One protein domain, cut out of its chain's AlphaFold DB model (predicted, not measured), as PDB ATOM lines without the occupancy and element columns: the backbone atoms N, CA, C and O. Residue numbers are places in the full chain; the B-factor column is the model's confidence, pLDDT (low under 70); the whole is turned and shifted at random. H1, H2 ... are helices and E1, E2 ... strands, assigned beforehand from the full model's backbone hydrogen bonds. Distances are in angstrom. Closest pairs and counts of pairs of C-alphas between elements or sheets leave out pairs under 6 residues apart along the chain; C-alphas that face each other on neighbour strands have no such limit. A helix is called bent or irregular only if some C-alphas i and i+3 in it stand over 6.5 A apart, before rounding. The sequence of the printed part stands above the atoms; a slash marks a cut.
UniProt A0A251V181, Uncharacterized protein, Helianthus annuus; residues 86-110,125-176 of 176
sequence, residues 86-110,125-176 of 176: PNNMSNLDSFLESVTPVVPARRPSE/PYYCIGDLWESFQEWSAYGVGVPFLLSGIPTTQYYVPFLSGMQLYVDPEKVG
ATOM      1  N   PRO A  86     -12.426 -25.712  10.216       64.19
ATOM      2  CA  PRO A  86     -11.975 -26.190  11.519       64.19
ATOM      3  C   PRO A  86     -12.467 -27.626  11.713       64.19
ATOM      4  O   PRO A  86     -13.530 -27.986  11.209       64.19
ATOM      5  N   ASN A  87     -11.682 -28.448  12.412       64.44
ATOM      6  CA  ASN A  87     -11.734 -29.924  12.405       64.44
ATOM      7  C   ASN A  87     -13.091 -30.572  12.796       64.44
ATOM      8  O   ASN A  87     -13.193 -31.793  12.883       64.44
ATOM      9  N   ASN A  88     -14.119 -29.771  13.059       73.56
ATOM     10  CA  ASN A  88     -15.461 -30.120  13.501       73.56
ATOM     11  C   ASN A  88     -16.593 -29.421  12.712       73.56
ATOM     12  O   ASN A  88     -17.753 -29.640  13.048       73.56
ATOM     13  N   MET A  89     -16.299 -28.592  11.703       81.56
ATOM     14  CA  MET A  89     -17.311 -27.961  10.844       81.56
ATOM     15  C   MET A  89     -17.452 -28.709   9.518       81.56
ATOM     16  O   MET A  89     -16.458 -29.103   8.906       81.56
ATOM     17  N   SER A  90     -18.689 -28.900   9.055       90.50
ATOM     18  CA  SER A  90     -18.933 -29.458   7.727       90.50
ATOM     19  C   SER A  90     -18.649 -28.425   6.627       90.50
ATOM     20  O   SER A  90     -18.620 -27.218   6.871       90.50
ATOM     21  N   ASN A  91     -18.500 -28.887   5.381       90.56
ATOM     22  CA  ASN A  91     -18.381 -27.988   4.224       90.56
ATOM     23  C   ASN A  91     -19.598 -27.049   4.093       90.56
ATOM     24  O   ASN A  91     -19.455 -25.920   3.633       90.56
ATOM     25  N   LEU A  92     -20.789 -27.506   4.503       91.75
ATOM     26  CA  LEU A  92     -21.993 -26.677   4.498       91.75
ATOM     27  C   LEU A  92     -21.935 -25.603   5.585       91.75
ATOM     28  O   LEU A  92     -22.277 -24.460   5.308       91.75
ATOM     29  N   ASP A  93     -21.481 -25.947   6.790       92.56
ATOM     30  CA  ASP A  93     -21.361 -24.978   7.885       92.56
ATOM     31  C   ASP A  93     -20.368 -23.876   7.520       92.56
ATOM     32  O   ASP A  93     -20.677 -22.698   7.669       92.56
ATOM     33  N   SER A  94     -19.221 -24.250   6.943       91.50
ATOM     34  CA  SER A  94     -18.227 -23.280   6.480       91.50
ATOM     35  C   SER A  94     -18.775 -22.381   5.369       91.50
ATOM     36  O   SER A  94     -18.524 -21.174   5.375       91.50
ATOM     37  N   PHE A  95     -19.574 -22.936   4.449       91.75
ATOM     38  CA  PHE A  95     -20.284 -22.141   3.449       91.75
ATOM     39  C   PHE A  95     -21.247 -21.152   4.104       91.75
ATOM     40  O   PHE A  95     -21.153 -19.960   3.831       91.75
ATOM     41  N   LEU A  96     -22.138 -21.628   4.978       91.81
ATOM     42  CA  LEU A  96     -23.142 -20.797   5.641       91.81
ATOM     43  C   LEU A  96     -22.495 -19.682   6.460       91.81
ATOM     44  O   LEU A  96     -22.914 -18.536   6.340       91.81
ATOM     45  N   GLU A  97     -21.452 -19.984   7.226       91.19
ATOM     46  CA  GLU A  97     -20.700 -18.989   7.990       91.19
ATOM     47  C   GLU A  97     -20.073 -17.923   7.081       91.19
ATOM     48  O   GLU A  97     -20.115 -16.737   7.394       91.19
ATOM     49  N   SER A  98     -19.560 -18.330   5.919       91.12
ATOM     50  CA  SER A  98     -18.921 -17.416   4.968       91.12
ATOM     51  C   SER A  98     -19.913 -16.530   4.205       91.12
ATOM     52  O   SER A  98     -19.555 -15.423   3.813       91.12
ATOM     53  N   VAL A  99     -21.141 -17.001   3.948       90.44
ATOM     54  CA  VAL A  99     -22.137 -16.273   3.128       90.44
ATOM     55  C   VAL A  99     -23.251 -15.606   3.936       90.44
ATOM     56  O   VAL A  99     -24.112 -14.950   3.344       90.44
ATOM     57  N   THR A 100     -23.281 -15.778   5.260       90.50
ATOM     58  CA  THR A 100     -24.328 -15.213   6.123       90.50
ATOM     59  C   THR A 100     -23.858 -13.890   6.728       90.50
ATOM     60  O   THR A 100     -23.009 -13.890   7.620       90.50
ATOM     61  N   PRO A 101     -24.401 -12.742   6.294       86.75
ATOM     62  CA  PRO A 101     -24.049 -11.455   6.865       86.75
ATOM     63  C   PRO A 101     -24.732 -11.278   8.219       86.75
ATOM     64  O   PRO A 101     -25.831 -11.782   8.470       86.75
ATOM     65  N   VAL A 102     -24.116 -10.468   9.071       84.62
ATOM     66  CA  VAL A 102     -24.723 -10.033  10.325       84.62
ATOM     67  C   VAL A 102     -25.214  -8.605  10.136       84.62
ATOM     68  O   VAL A 102     -24.413  -7.679  10.047       84.62
ATOM     69  N   VAL A 103     -26.534  -8.427  10.082       86.38
ATOM     70  CA  VAL A 103     -27.173  -7.112   9.935       86.38
ATOM     71  C   VAL A 103     -28.073  -6.790  11.131       86.38
ATOM     72  O   VAL A 103     -28.753  -7.682  11.649       86.38
ATOM     73  N   PRO A 104     -28.105  -5.527  11.595       84.31
ATOM     74  CA  PRO A 104     -28.942  -5.132  12.718       84.31
ATOM     75  C   PRO A 104     -30.429  -5.171  12.341       84.31
ATOM     76  O   PRO A 104     -30.859  -4.601  11.338       84.31
ATOM     77  N   ALA A 105     -31.237  -5.806  13.189       85.31
ATOM     78  CA  ALA A 105     -32.688  -5.714  13.103       85.31
ATOM     79  C   ALA A 105     -33.165  -4.428  13.793       85.31
ATOM     80  O   ALA A 105     -32.788  -4.138  14.932       85.31
ATOM     81  N   ARG A 106     -34.019  -3.656  13.124       84.62
ATOM     82  CA  ARG A 106     -34.628  -2.445  13.676       84.62
ATOM     83  C   ARG A 106     -35.999  -2.788  14.236       84.62
ATOM     84  O   ARG A 106     -36.770  -3.517  13.616       84.62
ATOM     85  N   ARG A 107     -36.325  -2.237  15.402       79.75
ATOM     86  CA  ARG A 107     -37.694  -2.255  15.922       79.75
ATOM     87  C   ARG A 107     -38.354  -0.923  15.593       79.75
ATOM     88  O   ARG A 107     -37.689   0.114  15.691       79.75
ATOM     89  N   PRO A 108     -39.623  -0.915  15.172       70.94
ATOM     90  CA  PRO A 108     -40.336   0.339  15.081       70.94
ATOM     91  C   PRO A 108     -40.474   0.891  16.511       70.94
ATOM     92  O   PRO A 108     -40.709   0.143  17.454       70.94
ATOM     93  N   SER A 109     -40.226   2.186  16.701       64.44
ATOM     94  CA  SER A 109     -40.460   2.861  17.979       64.44
ATOM     95  C   SER A 109     -41.744   3.666  17.846       64.44
ATOM     96  O   SER A 109     -41.758   4.692  17.164       64.44
ATOM     97  N   GLU A 110     -42.827   3.205  18.460       60.59
ATOM     98  CA  GLU A 110     -44.083   3.952  18.491       60.59
ATOM     99  C   GLU A 110     -44.052   4.882  19.704       60.59
ATOM    100  O   GLU A 110     -44.549   4.566  20.780       60.59
ATOM    101  N   PRO A 125     -39.750  -6.978  14.369       83.56
ATOM    102  CA  PRO A 125     -38.515  -6.363  13.927       83.56
ATOM    103  C   PRO A 125     -38.389  -6.496  12.407       83.56
ATOM    104  O   PRO A 125     -38.817  -7.480  11.804       83.56
ATOM    105  N   TYR A 126     -37.796  -5.484  11.788       84.50
ATOM    106  CA  TYR A 126     -37.582  -5.423  10.350       84.50
ATOM    107  C   TYR A 126     -36.112  -5.148  10.046       84.50
ATOM    108  O   TYR A 126     -35.386  -4.558  10.846       84.50
ATOM    109  N   TYR A 127     -35.673  -5.555   8.860       87.38
ATOM    110  CA  TYR A 127     -34.323  -5.294   8.375       87.38
ATOM    111  C   TYR A 127     -34.340  -4.156   7.361       87.38
ATOM    112  O   TYR A 127     -35.237  -4.068   6.518       87.38
ATOM    113  N   CYS A 128     -33.333  -3.290   7.419       88.25
ATOM    114  CA  CYS A 128     -33.091  -2.327   6.358       88.25
ATOM    115  C   CYS A 128     -32.389  -3.031   5.192       88.25
ATOM    116  O   CYS A 128     -31.289  -3.554   5.331       88.25
ATOM    117  N   ILE A 129     -33.036  -3.035   4.024       87.06
ATOM    118  CA  ILE A 129     -32.498  -3.669   2.808       87.06
ATOM    119  C   ILE A 129     -31.203  -2.981   2.348       87.06
ATOM    120  O   ILE A 129     -30.353  -3.639   1.762       87.06
ATOM    121  N   GLY A 130     -31.033  -1.683   2.639       88.25
ATOM    122  CA  GLY A 130     -29.784  -0.954   2.390       88.25
ATOM    123  C   GLY A 130     -28.596  -1.575   3.130       88.25
ATOM    124  O   GLY A 130     -27.630  -1.968   2.491       88.25
ATOM    125  N   ASP A 131     -28.728  -1.773   4.443       88.62
ATOM    126  CA  ASP A 131     -27.702  -2.382   5.302       88.62
ATOM    127  C   ASP A 131     -27.331  -3.804   4.831       88.62
ATOM    128  O   ASP A 131     -26.169  -4.220   4.853       88.62
ATOM    129  N   LEU A 132     -28.326  -4.556   4.346       87.94
ATOM    130  CA  LEU A 132     -28.109  -5.868   3.739       87.94
ATOM    131  C   LEU A 132     -27.356  -5.756   2.407       87.94
ATOM    132  O   LEU A 132     -26.405  -6.497   2.180       87.94
ATOM    133  N   TRP A 133     -27.750  -4.826   1.534       86.81
ATOM    134  CA  TRP A 133     -27.099  -4.603   0.242       86.81
ATOM    135  C   TRP A 133     -25.627  -4.215   0.396       86.81
ATOM    136  O   TRP A 133     -24.780  -4.761  -0.308       86.81
ATOM    137  N   GLU A 134     -25.309  -3.330   1.341       88.69
ATOM    138  CA  GLU A 134     -23.931  -2.928   1.646       88.69
ATOM    139  C   GLU A 134     -23.065  -4.124   2.056       88.69
ATOM    140  O   GLU A 134     -21.943  -4.266   1.572       88.69
ATOM    141  N   SER A 135     -23.621  -5.043   2.852       85.75
ATOM    142  CA  SER A 135     -22.924  -6.266   3.283       85.75
ATOM    143  C   SER A 135     -22.593  -7.213   2.120       85.75
ATOM    144  O   SER A 135     -21.601  -7.934   2.168       85.75
ATOM    145  N   PHE A 136     -23.396  -7.204   1.052       86.88
ATOM    146  CA  PHE A 136     -23.206  -8.068  -0.118       86.88
ATOM    147  C   PHE A 136     -22.542  -7.390  -1.306       86.88
ATOM    148  O   PHE A 136     -22.244  -8.067  -2.291       86.88
ATOM    149  N   GLN A 137     -22.319  -6.079  -1.272       87.69
ATOM    150  CA  GLN A 137     -21.796  -5.364  -2.431       87.69
ATOM    151  C   GLN A 137     -20.446  -5.938  -2.887       87.69
ATOM    152  O   GLN A 137     -20.223  -6.129  -4.080       87.69
ATOM    153  N   GLU A 138     -19.573  -6.275  -1.940       88.56
ATOM    154  CA  GLU A 138     -18.274  -6.875  -2.236       88.56
ATOM    155  C   GLU A 138     -18.406  -8.343  -2.660       88.56
ATOM    156  O   GLU A 138     -17.914  -8.730  -3.723       88.56
ATOM    157  N   TRP A 139     -19.141  -9.152  -1.889       88.88
ATOM    158  CA  TRP A 139     -19.315 -10.581  -2.173       88.88
ATOM    159  C   TRP A 139     -20.039 -10.835  -3.501       88.88
ATOM    160  O   TRP A 139     -19.754 -11.813  -4.184       88.88
ATOM    161  N   SER A 140     -20.953  -9.953  -3.907       83.75
ATOM    162  CA  SER A 140     -21.673 -10.064  -5.182       83.75
ATOM    163  C   SER A 140     -20.841  -9.626  -6.395       83.75
ATOM    164  O   SER A 140     -21.142 -10.039  -7.518       83.75
ATOM    165  N   ALA A 141     -19.799  -8.812  -6.188       87.38
ATOM    166  CA  ALA A 141     -18.889  -8.365  -7.241       87.38
ATOM    167  C   ALA A 141     -17.696  -9.315  -7.420       87.38
ATOM    168  O   ALA A 141     -17.321  -9.625  -8.551       87.38
ATOM    169  N   TYR A 142     -17.114  -9.778  -6.312       89.69
ATOM    170  CA  TYR A 142     -15.855 -10.528  -6.307       89.69
ATOM    171  C   TYR A 142     -16.001 -11.980  -5.838       89.69
ATOM    172  O   TYR A 142     -15.094 -12.785  -6.047       89.69
ATOM    173  N   GLY A 143     -17.143 -12.338  -5.254       92.19
ATOM    174  CA  GLY A 143     -17.333 -13.613  -4.573       92.19
ATOM    175  C   GLY A 143     -16.774 -13.609  -3.151       92.19
ATOM    176  O   GLY A 143     -16.054 -12.704  -2.736       92.19
ATOM    177  N   VAL A 144     -17.102 -14.658  -2.404       93.25
ATOM    178  CA  VAL A 144     -16.544 -14.956  -1.085       93.25
ATOM    179  C   VAL A 144     -15.826 -16.297  -1.129       93.25
ATOM    180  O   VAL A 144     -16.324 -17.263  -1.710       93.25
ATOM    181  N   GLY A 145     -14.624 -16.337  -0.557       93.75
ATOM    182  CA  GLY A 145     -13.836 -17.556  -0.435       93.75
ATOM    183  C   GLY A 145     -14.337 -18.392   0.735       93.75
ATOM    184  O   GLY A 145     -14.324 -17.931   1.871       93.75
ATOM    185  N   VAL A 146     -14.747 -19.620   0.448       93.75
ATOM    186  CA  VAL A 146     -15.249 -20.584   1.425       93.75
ATOM    187  C   VAL A 146     -14.193 -21.668   1.630       93.75
ATOM    188  O   VAL A 146     -13.825 -22.341   0.659       93.75
ATOM    189  N   PRO A 147     -13.693 -21.861   2.861       91.50
ATOM    190  CA  PRO A 147     -12.874 -23.015   3.201       91.50
ATOM    191  C   PRO A 147     -13.638 -24.314   2.934       91.50
ATOM    192  O   PRO A 147     -14.760 -24.516   3.389       91.50
ATOM    193  N   PHE A 148     -13.028 -25.216   2.179       88.56
ATOM    194  CA  PHE A 148     -13.682 -26.418   1.687       88.56
ATOM    195  C   PHE A 148     -12.726 -27.607   1.763       88.56
ATOM    196  O   PHE A 148     -11.570 -27.519   1.353       88.56
ATOM    197  N   LEU A 149     -13.194 -28.749   2.269       89.69
ATOM    198  CA  LEU A 149     -12.420 -29.986   2.251       89.69
ATOM    199  C   LEU A 149     -12.884 -30.858   1.083       89.69
ATOM    200  O   LEU A 149     -13.920 -31.523   1.161       89.69
ATOM    201  N   LEU A 150     -12.110 -30.860  -0.003       86.94
ATOM    202  CA  LEU A 150     -12.387 -31.677  -1.181       86.94
ATOM    203  C   LEU A 150     -11.521 -32.935  -1.127       86.94
ATOM    204  O   LEU A 150     -10.305 -32.863  -1.280       86.94
ATOM    205  N   SER A 151     -12.136 -34.093  -0.879       86.19
ATOM    206  CA  SER A 151     -11.430 -35.386  -0.824       86.19
ATOM    207  C   SER A 151     -10.235 -35.407   0.148       86.19
ATOM    208  O   SER A 151      -9.223 -36.050  -0.112       86.19
ATOM    209  N   GLY A 152     -10.341 -34.684   1.267       83.94
ATOM    210  CA  GLY A 152      -9.270 -34.567   2.266       83.94
ATOM    211  C   GLY A 152      -8.228 -33.481   1.973       83.94
ATOM    212  O   GLY A 152      -7.309 -33.309   2.771       83.94
ATOM    213  N   ILE A 153      -8.371 -32.726   0.880       86.62
ATOM    214  CA  ILE A 153      -7.483 -31.616   0.523       86.62
ATOM    215  C   ILE A 153      -8.143 -30.285   0.919       86.62
ATOM    216  O   ILE A 153      -9.245 -29.993   0.438       86.62
ATOM    217  N   PRO A 154      -7.505 -29.464   1.777       89.38
ATOM    218  CA  PRO A 154      -8.016 -28.142   2.118       89.38
ATOM    219  C   PRO A 154      -7.905 -27.227   0.896       89.38
ATOM    220  O   PRO A 154      -6.820 -26.995   0.369       89.38
ATOM    221  N   THR A 155      -9.046 -26.738   0.428       90.19
ATOM    222  CA  THR A 155      -9.193 -25.919  -0.776       90.19
ATOM    223  C   THR A 155     -10.073 -24.720  -0.450       90.19
ATOM    224  O   THR A 155     -10.973 -24.822   0.374       90.19
ATOM    225  N   THR A 156      -9.856 -23.583  -1.106       92.75
ATOM    226  CA  THR A 156     -10.765 -22.434  -1.005       92.75
ATOM    227  C   THR A 156     -11.627 -22.367  -2.255       92.75
ATOM    228  O   THR A 156     -11.096 -22.255  -3.361       92.75
ATOM    229  N   GLN A 157     -12.948 -22.421  -2.094       92.69
ATOM    230  CA  GLN A 157     -13.896 -22.316  -3.200       92.69
ATOM    231  C   GLN A 157     -14.622 -20.974  -3.158       92.69
ATOM    232  O   GLN A 157     -15.156 -20.583  -2.127       92.69
ATOM    233  N   TYR A 158     -14.652 -20.268  -4.287       93.81
ATOM    234  CA  TYR A 158     -15.293 -18.959  -4.375       93.81
ATOM    235  C   TYR A 158     -16.744 -19.085  -4.832       93.81
ATOM    236  O   TYR A 158     -17.028 -19.714  -5.853       93.81
ATOM    237  N   TYR A 159     -17.651 -18.453  -4.091       91.56
ATOM    238  CA  TYR A 159     -19.076 -18.399  -4.404       91.56
ATOM    239  C   TYR A 159     -19.543 -16.953  -4.492       91.56
ATOM    240  O   TYR A 159     -19.090 -16.109  -3.726       91.56
ATOM    241  N   VAL A 160     -20.472 -16.668  -5.402       92.00
ATOM    242  CA  VAL A 160     -21.072 -15.335  -5.548       92.00
ATOM    243  C   VAL A 160     -22.491 -15.377  -4.979       92.00
ATOM    244  O   VAL A 160     -23.394 -15.886  -5.646       92.00
ATOM    245  N   PRO A 161     -22.712 -14.910  -3.739       88.19
ATOM    246  CA  PRO A 161     -24.044 -14.864  -3.159       88.19
ATOM    247  C   PRO A 161     -24.880 -13.730  -3.782       88.19
ATOM    248  O   PRO A 161     -24.399 -12.615  -3.979       88.19
ATOM    249  N   PHE A 162     -26.155 -14.009  -4.072       83.94
ATOM    250  CA  PHE A 162     -27.114 -13.034  -4.608       83.94
ATOM    251  C   PHE A 162     -28.241 -12.781  -3.613       83.94
ATOM    252  O   PHE A 162     -28.818 -13.729  -3.085       83.94
ATOM    253  N   LEU A 163     -28.631 -11.518  -3.446       80.38
ATOM    254  CA  LEU A 163     -29.722 -11.118  -2.548       80.38
ATOM    255  C   LEU A 163     -31.057 -11.800  -2.841       80.38
ATOM    256  O   LEU A 163     -31.817 -12.088  -1.924       80.38
ATOM    257  N   SER A 164     -31.335 -12.102  -4.111       81.38
ATOM    258  CA  SER A 164     -32.538 -12.845  -4.497       81.38
ATOM    259  C   SER A 164     -32.546 -14.297  -4.007       81.38
ATOM    260  O   SER A 164     -33.593 -14.933  -4.039       81.38
ATOM    261  N   GLY A 165     -31.395 -14.843  -3.608       82.25
ATOM    262  CA  GLY A 165     -31.238 -16.213  -3.118       82.25
ATOM    263  C   GLY A 165     -31.174 -16.331  -1.595       82.25
ATOM    264  O   GLY A 165     -30.812 -17.393  -1.099       82.25
ATOM    265  N   MET A 166     -31.471 -15.262  -0.854       82.81
ATOM    266  CA  MET A 166     -31.345 -15.228   0.605       82.81
ATOM    267  C   MET A 166     -32.692 -15.174   1.294       82.81
ATOM    268  O   MET A 166     -33.644 -14.574   0.798       82.81
ATOM    269  N   GLN A 167     -32.732 -15.752   2.489       86.38
ATOM    270  CA  GLN A 167     -33.895 -15.701   3.350       86.38
ATOM    271  C   GLN A 167     -33.540 -15.056   4.686       86.38
ATOM    272  O   GLN A 167     -32.539 -15.396   5.309       86.38
ATOM    273  N   LEU A 168     -34.367 -14.095   5.101       83.62
ATOM    274  CA  LEU A 168     -34.184 -13.343   6.337       83.62
ATOM    275  C   LEU A 168     -35.021 -13.976   7.446       83.62
ATOM    276  O   LEU A 168     -36.217 -14.209   7.266       83.62
ATOM    277  N   TYR A 169     -34.389 -14.212   8.592       78.81
ATOM    278  CA  TYR A 169     -35.026 -14.767   9.780       78.81
ATOM    279  C   TYR A 169     -34.743 -13.879  10.981       78.81
ATOM    280  O   TYR A 169     -33.636 -13.372  11.143       78.81
ATOM    281  N   VAL A 170     -35.748 -13.738  11.837       77.06
ATOM    282  CA  VAL A 170     -35.622 -13.108  13.148       77.06
ATOM    283  C   VAL A 170     -35.575 -14.232  14.175       77.06
ATOM    284  O   VAL A 170     -36.465 -15.080  14.184       77.06
ATOM    285  N   ASP A 171     -34.555 -14.239  15.031       73.69
ATOM    286  CA  ASP A 171     -34.471 -15.169  16.157       73.69
ATOM    287  C   ASP A 171     -35.416 -14.693  17.279       73.69
ATOM    288  O   ASP A 171     -35.154 -13.639  17.866       73.69
ATOM    289  N   PRO A 172     -36.517 -15.412  17.573       68.00
ATOM    290  CA  PRO A 172     -37.485 -14.989  18.579       68.00
ATOM    291  C   PRO A 172     -36.893 -14.981  19.996       68.00
ATOM    292  O   PRO A 172     -37.358 -14.211  20.832       68.00
ATOM    293  N   GLU A 173     -35.847 -15.773  20.273       67.06
ATOM    294  CA  GLU A 173     -35.243 -15.847  21.612       67.06
ATOM    295  C   GLU A 173     -34.275 -14.694  21.897       67.06
ATOM    296  O   GLU A 173     -34.093 -14.306  23.047       67.06
ATOM    297  N   LYS A 174     -33.696 -14.078  20.857       58.25
ATOM    298  CA  LYS A 174     -32.889 -12.850  20.991       58.25
ATOM    299  C   LYS A 174     -33.729 -11.569  20.983       58.25
ATOM    300  O   LYS A 174     -33.175 -10.468  21.028       58.25
ATOM    301  N   VAL A 175     -35.054 -11.693  20.874       55.12
ATOM    302  CA  VAL A 175     -35.979 -10.554  20.809       55.12
ATOM    303  C   VAL A 175     -36.552 -10.161  22.181       55.12
ATOM    304  O   VAL A 175     -37.124  -9.070  22.256       55.12
ATOM    305  N   GLY A 176     -36.329 -10.958  23.236       44.62
ATOM    306  CA  GLY A 176     -36.785 -10.725  24.620       44.62
ATOM    307  C   GLY A 176     -35.831  -9.930  25.505       44.62
ATOM    308  O   GLY A 176     -34.603 -10.125  25.387       44.62
TER     309      GLY A 176
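Overview. This is residues 86 to 110 and 125 to 176 of the 176 residues of an uncharacterized protein of Helianthus annuus (UniProt A0A251V181). A two-strand antiparallel hairpin, E1 and E2, makes one end of a loose, flat model; H1 packs on E1, H2 leads into E1, and residues 160 to 171 run off to small H3. The printed part has 77 residues, in order H1, H2, E1, E2, H3, mixed in class, with a radius of gyration of the C-alphas of 15.3 A and spans of 54 by 30 by 16 A.

Arrangement. H1, residues 91 to 99, and E1, residues 144 to 150, have closest C-alphas Asn 91 and Phe 148, 5.6 A. E1 and E2, residues 153 to 159, form a hairpin; N 146 and O 157 are within hydrogen-bond range, 2.8 A. H2, residues 129 to 142, is near E2. H3, residues 172 to 175, is apart from H1. Every O i to N i+4 pair is within range in H1, 8 of 10 in H2; H3 is too short for one.

Along the chain. H1, 12.4 A, begins at C-alpha 91 (-18.381, -27.988, 4.224). H2, 20.2 A, is irregular: C-alphas 135 and 138 are 7.2 A apart. E1 spans 17.2 A, E2 18.3 A. H3, 5.2 A, ends at C-alpha 175 (-35.979, -10.554, 20.809).

Size, cuts and confidence. Residues 111 to 124 are cut, C-alphas 110 and 125 being 12.6 A apart. E2 to H3 is a long link. pLDDT is under 70 at residues 86 to 87, 109 to 110 and 172 to 176.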